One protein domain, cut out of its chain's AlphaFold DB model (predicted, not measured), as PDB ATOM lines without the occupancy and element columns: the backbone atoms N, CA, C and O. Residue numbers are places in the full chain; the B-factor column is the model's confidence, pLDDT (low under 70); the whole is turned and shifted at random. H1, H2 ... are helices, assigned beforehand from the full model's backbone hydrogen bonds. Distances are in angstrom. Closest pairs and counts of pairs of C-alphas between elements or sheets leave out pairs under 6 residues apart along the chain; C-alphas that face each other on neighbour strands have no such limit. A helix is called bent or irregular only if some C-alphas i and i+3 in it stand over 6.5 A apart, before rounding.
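This is residues 293 to 386 of the 429 residues of the protein "Protein transport protein SFT2" of Cordyceps militaris (strain CM01) (UniProt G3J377). Three long helices lie side by side in a loose row, H1, H2 and H4, with H2 in the middle and each running opposite to the next. H1 and H2 form a close helical hairpin, while the short H3 makes a corner with the end of H2, about perpendicular to it, and H4 folds back loosely along H2, touching it with residues 371 to 378 alone. The printed part has 94 residues with four named helices, H1, H2, H3 and H4 in that order along the chain, and no named strand; the class is all helix. The whole is loose, with a radius of gyration of the C-alphas of 15.5 A, and only just elongated, spanning 45 by 30 by 18 A.

H1, residues 293 to 320, the longest helix, touches H2, residues 324 to 346, and the two form a hairpin. Their closest C-alphas, those of Ala 306 and Gly 334, are 4.5 A apart. They run opposite ways at a shallow tilt of 17 degrees. H2 is the hub, touching the three other helices. It touches H4, residues 361 to 380, with its residues 324 to 332 alone; the closest C-alphas, those of Arg 325 and Ala 378, are 6.2 A apart. These two run opposite ways at a shallow tilt of 30 degrees. H3, residues 348 to 355, touches H2 only at the corner, with the C-alphas of Ala 343 and Tyr 351 closest at 5.5 A; their lines are about perpendicular, at 75 degrees. H3 and H4 are close but not clearly touching, with the C-alphas of Leu 355 and Thr 364 closest at 6.5 A. H1 is apart from H3 and from H4. In H3 and H4 every O i to N i+4 pair is within hydrogen-bond range; in H1 22 of 24 are, and in H2 18 of 19.

H1 begins with C-alpha 293 at (244.581, 336.956, 246.563) and measures 37.6 A. It has a kink of 37 degrees near residue 314 and is irregular, with C-alphas 315 and 318 7.3 A apart. H2 measures 33.8 A and ends with C-alpha 346 at (244.752, 324.378, 250.872). H3 measures 10.6 A. H4 measures 27.6 A and ends with C-alpha 380 at (239.543, 299.492, 225.057).

The two C-alphas farthest apart, those of Trp 293 and His 384, are 49.0 A apart. The printed part has no cut, and the three links are tight. Residues 357 to 362 stand free. The mean pLDDT of the printed part is 75.7; 22 residues are under 70, among them residues 320 to 326, 358 to 361 and 380 to 386.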
ATOM      1  N   TRP A 293     245.413 336.537 247.682       70.00
ATOM      2  CA  TRP A 293     244.581 336.956 246.563       70.00
ATOM      3  C   TRP A 293     244.926 336.232 245.263       70.00
ATOM      4  O   TRP A 293     244.013 335.753 244.606       70.00
ATOM      5  N   ASP A 294     246.202 336.039 244.943       77.75
ATOM      6  CA  ASP A 294     246.622 335.282 243.760       77.75
ATOM      7  C   ASP A 294     246.195 333.804 243.853       77.75
ATOM      8  O   ASP A 294     245.730 333.233 242.868       77.75
ATOM      9  N   ARG A 295     246.235 333.192 245.049       73.31
ATOM     10  CA  ARG A 295     245.725 331.820 245.275       73.31
ATOM     11  C   ARG A 295     244.215 331.739 245.055       73.31
ATOM     12  O   ARG A 295     243.723 330.795 244.440       73.31
ATOM     13  N   LEU A 296     243.480 332.746 245.529       79.88
ATOM     14  CA  LEU A 296     242.033 332.851 245.331       79.88
ATOM     15  C   LEU A 296     241.663 333.134 243.868       79.88
ATOM     16  O   LEU A 296     240.659 332.607 243.392       79.88
ATOM     17  N   LEU A 297     242.471 333.908 243.139       79.75
ATOM     18  CA  LEU A 297     242.284 334.143 241.706       79.75
ATOM     19  C   LEU A 297     242.508 332.859 240.902       79.75
ATOM     20  O   LEU A 297     241.683 332.528 240.051       79.75
ATOM     21  N   VAL A 298     243.557 332.092 241.218       81.19
ATOM     22  CA  VAL A 298     243.802 330.774 240.604       81.19
ATOM     23  C   VAL A 298     242.662 329.803 240.922       81.19
ATOM     24  O   VAL A 298     242.181 329.106 240.028       81.19
ATOM     25  N   PHE A 299     242.170 329.790 242.163       82.38
ATOM     26  CA  PHE A 299     240.996 329.004 242.546       82.38
ATOM     27  C   PHE A 299     239.758 329.371 241.724       82.38
ATOM     28  O   PHE A 299     239.123 328.482 241.157       82.38
ATOM     29  N   ALA A 300     239.435 330.663 241.632       85.00
ATOM     30  CA  ALA A 300     238.262 331.151 240.915       85.00
ATOM     31  C   ALA A 300     238.352 330.859 239.410       85.00
ATOM     32  O   ALA A 300     237.398 330.333 238.836       85.00
ATOM     33  N   ALA A 301     239.504 331.119 238.784       85.69
ATOM     34  CA  ALA A 301     239.731 330.828 237.370       85.69
ATOM     35  C   ALA A 301     239.572 329.329 237.069       85.69
ATOM     36  O   ALA A 301     238.873 328.948 236.130       85.69
ATOM     37  N   CYS A 302     240.150 328.469 237.912       82.88
ATOM     38  CA  CYS A 302     240.072 327.023 237.745       82.88
ATOM     39  C   CYS A 302     238.645 326.482 237.969       82.88
ATOM     40  O   CYS A 302     238.199 325.592 237.245       82.88
ATOM     41  N   ASN A 303     237.889 327.055 238.914       86.88
ATOM     42  CA  ASN A 303     236.486 326.692 239.142       86.88
ATOM     43  C   ASN A 303     235.577 327.116 237.978       86.88
ATOM     44  O   ASN A 303     234.723 326.339 237.557       86.88
ATOM     45  N   ILE A 304     235.783 328.315 237.421       89.62
ATOM     46  CA  ILE A 304     235.037 328.792 236.245       89.62
ATOM     47  C   ILE A 304     235.344 327.913 235.029       89.62
ATOM     48  O   ILE A 304     234.421 327.502 234.326       89.62
ATOM     49  N   ALA A 305     236.613 327.562 234.808       84.56
ATOM     50  CA  ALA A 305     237.010 326.657 233.732       84.56
ATOM     51  C   ALA A 305     236.402 325.253 233.903       84.56
ATOM     52  O   ALA A 305     235.885 324.677 232.942       84.56
ATOM     53  N   ALA A 306     236.395 324.714 235.128       86.94
ATOM     54  CA  ALA A 306     235.749 323.439 235.432       86.94
ATOM     55  C   ALA A 306     234.234 323.497 235.184       86.94
ATOM     56  O   ALA A 306     233.686 322.608 234.530       86.94
ATOM     57  N   LEU A 307     233.565 324.564 235.634       88.75
ATOM     58  CA  LEU A 307     232.140 324.784 235.392       88.75
ATOM     59  C   LEU A 307     231.834 324.851 233.892       88.75
ATOM     60  O   LEU A 307     230.923 324.166 233.435       88.75
ATOM     61  N   ALA A 308     232.610 325.616 233.122       86.69
ATOM     62  CA  ALA A 308     232.450 325.704 231.672       86.69
ATOM     63  C   ALA A 308     232.602 324.327 231.011       86.69
ATOM     64  O   ALA A 308     231.759 323.930 230.209       86.69
ATOM     65  N   CYS A 309     233.614 323.553 231.407       82.31
ATOM     66  CA  CYS A 309     233.838 322.199 230.908       82.31
ATOM     67  C   CYS A 309     232.661 321.254 231.223       82.31
ATOM     68  O   CYS A 309     232.203 320.511 230.350       82.31
ATOM     69  N   PHE A 310     232.101 321.320 232.436       85.69
ATOM     70  CA  PHE A 310     230.927 320.526 232.808       85.69
ATOM     71  C   PHE A 310     229.656 320.965 232.074       85.69
ATOM     72  O   PHE A 310     228.911 320.107 231.601       85.69
ATOM     73  N   VAL A 311     229.423 322.272 231.919       87.06
ATOM     74  CA  VAL A 311     228.293 322.807 231.141       87.06
ATOM     75  C   VAL A 311     228.382 322.338 229.693       87.06
ATOM     76  O   VAL A 311     227.402 321.809 229.171       87.06
ATOM     77  N   ILE A 312     229.564 322.431 229.077       82.25
ATOM     78  CA  ILE A 312     229.806 321.944 227.715       82.25
ATOM     79  C   ILE A 312     229.520 320.437 227.625       82.25
ATOM     80  O   ILE A 312     228.850 319.998 226.690       82.25
ATOM     81  N   CYS A 313     229.946 319.647 228.616       81.94
ATOM     82  CA  CYS A 313     229.625 318.220 228.718       81.94
ATOM     83  C   CYS A 313     228.113 317.947 228.709       81.94
ATOM     84  O   CYS A 313     227.660 317.059 227.986       81.94
ATOM     85  N   PHE A 314     227.329 318.709 229.477       81.69
ATOM     86  CA  PHE A 314     225.872 318.548 229.527       81.69
ATOM     87  C   PHE A 314     225.192 318.991 228.229       81.69
ATOM     88  O   PHE A 314     224.324 318.281 227.726       81.69
ATOM     89  N   THR A 315     225.606 320.117 227.645       77.94
ATOM     90  CA  THR A 315     225.018 320.614 226.390       77.94
ATOM     91  C   THR A 315     225.367 319.734 225.195       77.94
ATOM     92  O   THR A 315     224.560 319.569 224.283       77.94
ATOM     93  N   LEU A 316     226.567 319.151 225.196       73.31
ATOM     94  CA  LEU A 316     227.041 318.282 224.127       73.31
ATOM     95  C   LEU A 316     226.672 316.812 224.350       73.31
ATOM     96  O   LEU A 316     226.904 316.013 223.449       73.31
ATOM     97  N   PHE A 317     226.059 316.440 225.480       76.38
ATOM     98  CA  PHE A 317     225.580 315.079 225.746       76.38
ATOM     99  C   PHE A 317     224.785 314.454 224.576       76.38
ATOM    100  O   PHE A 317     225.164 313.361 224.147       76.38
ATOM    101  N   PRO A 318     223.778 315.123 223.966       73.81
ATOM    102  CA  PRO A 318     223.036 314.552 222.834       73.81
ATOM    103  C   PRO A 318     223.893 314.325 221.579       73.81
ATOM    104  O   PRO A 318     223.627 313.417 220.798       73.81
ATOM    105  N   ILE A 319     224.945 315.123 221.385       71.38
ATOM    106  CA  ILE A 319     225.808 315.074 220.195       71.38
ATOM    107  C   ILE A 319     226.963 314.082 220.408       71.38
ATOM    108  O   ILE A 319     227.339 313.333 219.504       71.38
ATOM    109  N   VAL A 320     227.515 314.036 221.621       62.97
ATOM    110  CA  VAL A 320     228.721 313.279 221.981       62.97
ATOM    111  C   VAL A 320     228.393 311.871 222.486       62.97
ATOM    112  O   VAL A 320     229.275 311.015 222.475       62.97
ATOM    113  N   ALA A 321     227.126 311.551 222.782       64.62
ATOM    114  CA  ALA A 321     226.679 310.163 222.960       64.62
ATOM    115  C   ALA A 321     227.017 309.275 221.742       64.62
ATOM    116  O   ALA A 321     227.282 308.085 221.889       64.62
ATOM    117  N   THR A 322     227.110 309.869 220.546       67.31
ATOM    118  CA  THR A 322     227.548 309.175 219.321       67.31
ATOM    119  C   THR A 322     229.071 308.976 219.231       67.31
ATOM    120  O   THR A 322     229.544 308.176 218.426       67.31
ATOM    121  N   ARG A 323     229.866 309.691 220.043       65.06
ATOM    122  CA  ARG A 323     231.340 309.651 220.060       65.06
ATOM    123  C   ARG A 323     231.878 309.761 221.501       65.06
ATOM    124  O   ARG A 323     232.387 310.820 221.881       65.06
ATOM    125  N   PRO A 324     231.882 308.663 222.283       67.25
ATOM    126  CA  PRO A 324     232.193 308.682 223.723       67.25
ATOM    127  C   PRO A 324     233.606 309.191 224.059       67.25
ATOM    128  O   PRO A 324     233.867 309.609 225.184       67.25
ATOM    129  N   ARG A 325     234.513 309.219 223.073       69.44
ATOM    130  CA  ARG A 325     235.903 309.683 223.210       69.44
ATOM    131  C   ARG A 325     235.997 311.118 223.722       69.44
ATOM    132  O   ARG A 325     236.768 311.405 224.630       69.44
ATOM    133  N   LYS A 326     235.214 312.024 223.132       68.75
ATOM    134  CA  LYS A 326     235.310 313.459 223.437       68.75
ATOM    135  C   LYS A 326     234.682 313.774 224.791       68.75
ATOM    136  O   LYS A 326     235.209 314.607 225.513       68.75
ATOM    137  N   PHE A 327     233.629 313.039 225.156       81.50
ATOM    138  CA  PHE A 327     232.952 313.174 226.443       81.50
ATOM    139  C   PHE A 327     233.854 312.766 227.603       81.50
ATOM    140  O   PHE A 327     234.014 313.537 228.541       81.50
ATOM    141  N   VAL A 328     234.485 311.589 227.525       82.75
ATOM    142  CA  VAL A 328     235.346 311.102 228.615       82.75
ATOM    143  C   VAL A 328     236.548 312.026 228.819       82.75
ATOM    144  O   VAL A 328     236.881 312.338 229.959       82.75
ATOM    145  N   LEU A 329     237.150 312.539 227.739       82.06
ATOM    146  CA  LEU A 329     238.246 313.507 227.838       82.06
ATOM    147  C   LEU A 329     237.801 314.817 228.496       82.06
ATOM    148  O   LEU A 329     238.416 315.227 229.479       82.06
ATOM    149  N   LEU A 330     236.710 315.433 228.030       83.00
ATOM    150  CA  LEU A 330     236.189 316.661 228.642       83.00
ATOM    151  C   LEU A 330     235.855 316.442 230.128       83.00
ATOM    152  O   LEU A 330     236.258 317.217 230.991       83.00
ATOM    153  N   TRP A 331     235.195 315.326 230.439       83.31
ATOM    154  CA  TRP A 331     234.844 314.946 231.804       83.31
ATOM    155  C   TRP A 331     236.073 314.814 232.713       83.31
ATOM    156  O   TRP A 331     236.069 315.314 233.841       83.31
ATOM    157  N   THR A 332     237.147 314.184 232.226       86.62
ATOM    158  CA  THR A 332     238.403 314.039 232.982       86.62
ATOM    159  C   THR A 332     239.118 315.373 233.194       86.62
ATOM    160  O   THR A 332     239.581 315.636 234.304       86.62
ATOM    161  N   VAL A 333     239.149 316.247 232.182       85.94
ATOM    162  CA  VAL A 333     239.785 317.572 232.268       85.94
ATOM    163  C   VAL A 333     239.025 318.480 233.239       85.94
ATOM    164  O   VAL A 333     239.645 319.082 234.114       85.94
ATOM    165  N   GLY A 334     237.689 318.523 233.164       88.62
ATOM    166  CA  GLY A 334     236.862 319.288 234.108       88.62
ATOM    167  C   GLY A 334     237.015 318.804 235.554       88.62
ATOM    168  O   GLY A 334     237.196 319.604 236.471       88.62
ATOM    169  N   SER A 335     237.045 317.484 235.749       88.31
ATOM    170  CA  SER A 335     237.287 316.845 237.050       88.31
ATOM    171  C   SER A 335     238.676 317.159 237.622       88.31
ATOM    172  O   SER A 335     238.811 317.398 238.823       88.31
ATOM    173  N   GLY A 336     239.708 317.175 236.772       88.12
ATOM    174  CA  GLY A 336     241.078 317.523 237.153       88.12
ATOM    175  C   GLY A 336     241.224 318.992 237.548       88.12
ATOM    176  O   GLY A 336     241.781 319.277 238.607       88.12
ATOM    177  N   LEU A 337     240.663 319.911 236.754       83.31
ATOM    178  CA  LEU A 337     240.623 321.348 237.062       83.31
ATOM    179  C   LEU A 337     239.894 321.606 238.389       83.31
ATOM    180  O   LEU A 337     240.403 322.297 239.270       83.31
ATOM    181  N   PHE A 338     238.744 320.965 238.597       88.06
ATOM    182  CA  PHE A 338     237.995 321.104 239.844       88.06
ATOM    183  C   PHE A 338     238.816 320.679 241.071       88.06
ATOM    184  O   PHE A 338     238.901 321.433 242.040       88.06
ATOM    185  N   LEU A 339     239.489 319.525 241.025       86.00
ATOM    186  CA  LEU A 339     240.364 319.076 242.118       86.00
ATOM    187  C   LEU A 339     241.599 319.974 242.299       86.00
ATOM    188  O   LEU A 339     241.990 320.261 243.433       86.00
ATOM    189  N   ALA A 340     242.189 320.446 241.200       81.44
ATOM    190  CA  ALA A 340     243.324 321.364 241.229       81.44
ATOM    191  C   ALA A 340     242.964 322.707 241.884       81.44
ATOM    192  O   ALA A 340     243.809 323.298 242.555       81.44
ATOM    193  N   SER A 341     241.709 323.162 241.770       80.88
ATOM    194  CA  SER A 341     241.244 324.380 242.444       80.88
ATOM    195  C   SER A 341     241.364 324.267 243.974       80.88
ATOM    196  O   SER A 341     241.962 325.132 244.611       80.88
ATOM    197  N   PHE A 342     240.904 323.169 244.582       79.44
ATOM    198  CA  PHE A 342     241.011 322.968 246.034       79.44
ATOM    199  C   PHE A 342     242.458 322.760 246.488       79.44
ATOM    200  O   PHE A 342     242.850 323.261 247.546       79.44
ATOM    201  N   ALA A 343     243.272 322.098 245.661       79.31
ATOM    202  CA  ALA A 343     244.710 321.998 245.887       79.31
ATOM    203  C   ALA A 343     245.391 323.383 245.885       79.31
ATOM    204  O   ALA A 343     246.291 323.606 246.691       79.31
ATOM    205  N   ALA A 344     244.922 324.323 245.051       76.69
ATOM    206  CA  ALA A 344     245.414 325.702 244.963       76.69
ATOM    207  C   ALA A 344     245.006 326.613 246.147       76.69
ATOM    208  O   ALA A 344     245.609 327.670 246.321       76.69
ATOM    209  N   VAL A 345     244.067 326.198 247.009       71.19
ATOM    210  CA  VAL A 345     243.667 326.963 248.213       71.19
ATOM    211  C   VAL A 345     244.216 326.375 249.511       71.19
ATOM    212  O   VAL A 345     244.616 327.131 250.392       71.19
ATOM    213  N   MET A 346     244.277 325.046 249.642       69.12
ATOM    214  CA  MET A 346     244.752 324.378 250.872       69.12
ATOM    215  C   MET A 346     246.222 323.948 250.840       69.12
ATOM    216  O   MET A 346     246.809 323.693 251.893       69.12
ATOM    217  N   GLY A 347     246.804 323.844 249.647       73.62
ATOM    218  CA  GLY A 347     248.161 323.368 249.406       73.62
ATOM    219  C   GLY A 347     248.114 321.962 248.816       73.62
ATOM    220  O   GLY A 347     247.366 321.124 249.325       73.62
ATOM    221  N   PRO A 348     248.900 321.649 247.770       71.31
ATOM    222  CA  PRO A 348     248.791 320.377 247.058       71.31
ATOM    223  C   PRO A 348     249.095 319.177 247.958       71.31
ATOM    224  O   PRO A 348     248.369 318.187 247.941       71.31
ATOM    225  N   MET A 349     250.123 319.279 248.805       68.19
ATOM    226  CA  MET A 349     250.474 318.197 249.728       68.19
ATOM    227  C   MET A 349     249.447 318.067 250.855       68.19
ATOM    228  O   MET A 349     249.000 316.964 251.156       68.19
ATOM    229  N   ASN A 350     249.001 319.185 251.430       72.88
ATOM    230  CA  ASN A 350     247.992 319.183 252.490       72.88
ATOM    231  C   ASN A 350     246.640 318.629 251.997       72.88
ATOM    232  O   ASN A 350     245.980 317.864 252.699       72.88
ATOM    233  N   TYR A 351     246.272 318.933 250.751       73.38
ATOM    234  CA  TYR A 351     245.069 318.416 250.107       73.38
ATOM    235  C   TYR A 351     245.143 316.905 249.853       73.38
ATOM    236  O   TYR A 351     244.181 316.196 250.141       73.38
ATOM    237  N   ILE A 352     246.287 316.380 249.401       77.81
ATOM    238  CA  ILE A 352     246.483 314.929 249.238       77.81
ATOM    239  C   ILE A 352     246.362 314.211 250.587       77.81
ATOM    240  O   ILE A 352     245.639 313.220 250.685       77.81
ATOM    241  N   TYR A 353     246.993 314.728 251.645       73.31
ATOM    242  CA  TYR A 353     246.844 314.157 252.989       73.31
ATOM    243  C   TYR A 353     245.393 314.201 253.480       73.31
ATOM    244  O   TYR A 353     244.920 313.258 254.112       73.31
ATOM    245  N   HIS A 354     244.660 315.260 253.145       69.69
ATOM    246  CA  HIS A 354     243.249 315.386 253.479       69.69
ATOM    247  C   HIS A 354     242.366 314.384 252.708       69.69
ATOM    248  O   HIS A 354     241.463 313.776 253.292       69.69
ATOM    249  N   LEU A 355     242.659 314.140 251.427       71.19
ATOM    250  CA  LEU A 355     241.983 313.134 250.595       71.19
ATOM    251  C   LEU A 355     242.282 311.690 251.029       71.19
ATOM    252  O   LEU A 355     241.424 310.819 250.878       71.19
ATOM    253  N   LEU A 356     243.483 311.447 251.558       72.81
ATOM    254  CA  LEU A 356     243.946 310.139 252.031       72.81
ATOM    255  C   LEU A 356     243.655 309.890 253.518       72.81
ATOM    256  O   LEU A 356     244.012 308.836 254.044       72.81
ATOM    257  N   SER A 357     242.980 310.818 254.200       75.88
ATOM    258  CA  SER A 357     242.552 310.604 255.582       75.88
ATOM    259  C   SER A 357     241.558 309.434 255.668       75.88
ATOM    260  O   SER A 357     240.589 309.339 254.907       75.88
ATOM    261  N   THR A 358     241.799 308.526 256.617       62.12
ATOM    262  CA  THR A 358     241.120 307.230 256.794       62.12
ATOM    263  C   THR A 358     239.582 307.262 256.718       62.12
ATOM    264  O   THR A 358     239.017 306.338 256.133       62.12
ATOM    265  N   PRO A 359     238.863 308.289 257.223       65.75
ATOM    266  CA  PRO A 359     237.401 308.324 257.109       65.75
ATOM    267  C   PRO A 359     236.868 308.734 255.720       65.75
ATOM    268  O   PRO A 359     235.677 308.568 255.466       65.75
ATOM    269  N   ARG A 360     237.703 309.273 254.816       62.97
ATOM    270  CA  ARG A 360     237.288 309.829 253.503       62.97
ATOM    271  C   ARG A 360     237.790 309.028 252.301       62.97
ATOM    272  O   ARG A 360     237.293 309.202 251.190       62.97
ATOM    273  N   LEU A 361     238.723 308.114 252.546       66.31
ATOM    274  CA  LEU A 361     239.341 307.240 251.555       66.31
ATOM    275  C   LEU A 361     238.345 306.473 250.658       66.31
ATOM    276  O   LEU A 361     238.577 306.437 249.450       66.31
ATOM    277  N   PRO A 362     237.215 305.907 251.145       70.81
ATOM    278  CA  PRO A 362     236.312 305.184 250.247       70.81
ATOM    279  C   PRO A 362     235.653 306.098 249.204       70.81
ATOM    280  O   PRO A 362     235.381 305.657 248.089       70.81
ATOM    281  N   PHE A 363     235.428 307.373 249.530       70.81
ATOM    282  CA  PHE A 363     234.831 308.336 248.607       70.81
ATOM    283  C   PHE A 363     235.816 308.747 247.509       70.81
ATOM    284  O   PHE A 363     235.480 308.729 246.325       70.81
ATOM    285  N   THR A 364     237.052 309.066 247.891       73.81
ATOM    286  CA  THR A 364     238.095 309.475 246.943       73.81
ATOM    287  C   THR A 364     238.526 308.307 246.057       73.81
ATOM    288  O   THR A 364     238.645 308.474 244.843       73.81
ATOM    289  N   ALA A 365     238.647 307.099 246.618       75.88
ATOM    290  CA  ALA A 365     238.935 305.884 245.861       75.88
ATOM    291  C   ALA A 365     237.824 305.542 244.855       75.88
ATOM    292  O   ALA A 365     238.127 305.212 243.710       75.88
ATOM    293  N   ALA A 366     236.547 305.663 245.239       81.75
ATOM    294  CA  ALA A 366     235.433 305.455 244.313       81.75
ATOM    295  C   ALA A 366     235.431 306.495 243.181       81.75
ATOM    296  O   ALA A 366     235.229 306.143 242.018       81.75
ATOM    297  N   TYR A 367     235.714 307.760 243.501       78.31
ATOM    298  CA  TYR A 367     235.802 308.835 242.517       78.31
ATOM    299  C   TYR A 367     236.924 308.593 241.496       78.31
ATOM    300  O   TYR A 367     236.648 308.476 240.301       78.31
ATOM    301  N   PHE A 368     238.175 308.423 241.941       82.62
ATOM    302  CA  PHE A 368     239.298 308.152 241.032       82.62
ATOM    303  C   PHE A 368     239.148 306.807 240.314       82.62
ATOM    304  O   PHE A 368     239.440 306.711 239.123       82.62
ATOM    305  N   GLY A 369     238.621 305.790 240.999       81.56
ATOM    306  CA  GLY A 369     238.302 304.496 240.403       81.56
ATOM    307  C   GLY A 369     237.297 304.617 239.260       81.56
ATOM    308  O   GLY A 369     237.495 304.006 238.211       81.56
ATOM    309  N   SER A 370     236.270 305.459 239.404       80.12
ATOM    310  CA  SER A 370     235.292 305.703 238.337       80.12
ATOM    311  C   SER A 370     235.910 306.396 237.114       80.12
ATOM    312  O   SER A 370     235.627 306.015 235.976       80.12
ATOM    313  N   ILE A 371     236.821 307.352 237.324       81.44
ATOM    314  CA  ILE A 371     237.525 308.054 236.240       81.44
ATOM    315  C   ILE A 371     238.476 307.098 235.506       81.44
ATOM    316  O   ILE A 371     238.488 307.050 234.278       81.44
ATOM    317  N   ILE A 372     239.234 306.280 236.236       83.56
ATOM    318  CA  ILE A 372     240.153 305.303 235.635       83.56
ATOM    319  C   ILE A 372     239.368 304.235 234.869       83.56
ATOM    320  O   ILE A 372     239.728 303.893 233.744       83.56
ATOM    321  N   MET A 373     238.266 303.734 235.434       72.50
ATOM    322  CA  MET A 373     237.445 302.715 234.779       72.50
ATOM    323  C   MET A 373     236.809 303.242 233.484       72.50
ATOM    324  O   MET A 373     236.834 302.552 232.462       72.50
ATOM    325  N   THR A 374     236.290 304.473 233.497       78.19
ATOM    326  CA  THR A 374     235.717 305.111 232.298       78.19
ATOM    327  C   THR A 374     236.775 305.370 231.226       78.19
ATOM    328  O   THR A 374     236.519 305.112 230.047       78.19
ATOM    329  N   LEU A 375     237.989 305.776 231.614       75.88
ATOM    330  CA  LEU A 375     239.108 305.960 230.689       75.88
ATOM    331  C   LEU A 375     239.557 304.631 230.059       75.88
ATOM    332  O   LEU A 375     239.707 304.536 228.842       75.88
ATOM    333  N   VAL A 376     239.713 303.579 230.869       78.44
ATOM    334  CA  VAL A 376     240.095 302.239 230.392       78.44
ATOM    335  C   VAL A 376     239.049 301.687 229.425       78.44
ATOM    336  O   VAL A 376     239.411 301.114 228.398       78.44
ATOM    337  N   PHE A 377     237.759 301.887 229.702       70.62
ATOM    338  CA  PHE A 377     236.685 301.477 228.798       70.62
ATOM    339  C   PHE A 377     236.714 302.259 227.475       70.62
ATOM    340  O   PHE A 377     236.608 301.661 226.403       70.62
ATOM    341  N   ALA A 378     236.948 303.574 227.528       68.12
ATOM    342  CA  ALA A 378     237.075 304.414 226.338       68.12
ATOM    343  C   ALA A 378     238.283 304.029 225.463       68.12
ATOM    344  O   ALA A 378     238.173 304.025 224.235       68.12
ATOM    345  N   ILE A 379     239.412 303.658 226.080       72.31
ATOM    346  CA  ILE A 379     240.620 303.199 225.379       72.31
ATOM    347  C   ILE A 379     240.435 301.775 224.831       72.31
ATOM    348  O   ILE A 379     240.824 301.503 223.699       72.31
ATOM    349  N   LYS A 380     239.802 300.854 225.567       61.91
ATOM    350  CA  LYS A 380     239.543 299.492 225.057       61.91
ATOM    351  C   LYS A 380     238.523 299.463 223.917       61.91
ATOM    352  O   LYS A 380     238.652 298.650 223.011       61.91
ATOM    353  N   LEU A 381     237.559 300.384 223.892       56.88
ATOM    354  CA  LEU A 381     236.694 300.594 222.724       56.88
ATOM    355  C   LEU A 381     237.435 301.230 221.530       56.88
ATOM    356  O   LEU A 381     236.930 301.200 220.408       56.88
ATOM    357  N   LEU A 382     238.632 301.790 221.742       55.03
ATOM    358  CA  LEU A 382     239.469 302.399 220.705       55.03
ATOM    359  C   LEU A 382     240.119 301.349 219.792       55.03
ATOM    360  O   LEU A 382     240.231 301.587 218.590       55.03
ATOM    361  N   SER A 383     240.507 300.188 220.333       52.12
ATOM    362  CA  SER A 383     241.194 299.137 219.564       52.12
ATOM    363  C   SER A 383     240.266 298.346 218.640       52.12
ATOM    364  O   SER A 383     240.747 297.682 217.728       52.12
ATOM    365  N   HIS A 384     238.947 298.416 218.847       48.91
ATOM    366  CA  HIS A 384     237.963 297.623 218.101       48.91
ATOM    367  C   HIS A 384     237.213 298.393 216.992       48.91
ATOM    368  O   HIS A 384     236.377 297.794 216.322       48.91
ATOM    369  N   GLY A 385     237.479 299.690 216.761       53.72
ATOM    370  CA  GLY A 385     236.643 300.519 215.869       53.72
ATOM    371  C   GLY A 385     237.347 301.672 215.144       53.72
ATOM    372  O   GLY A 385     236.821 302.787 215.107       53.72
ATOM    373  N   LEU A 386     238.546 301.462 214.600       44.97
ATOM    374  CA  LEU A 386     239.304 302.511 213.907       44.97
ATOM    375  C   LEU A 386     238.965 302.535 212.400       44.97
ATOM    376  O   LEU A 386     239.357 301.602 211.711       44.97
TER     377      LEU A 386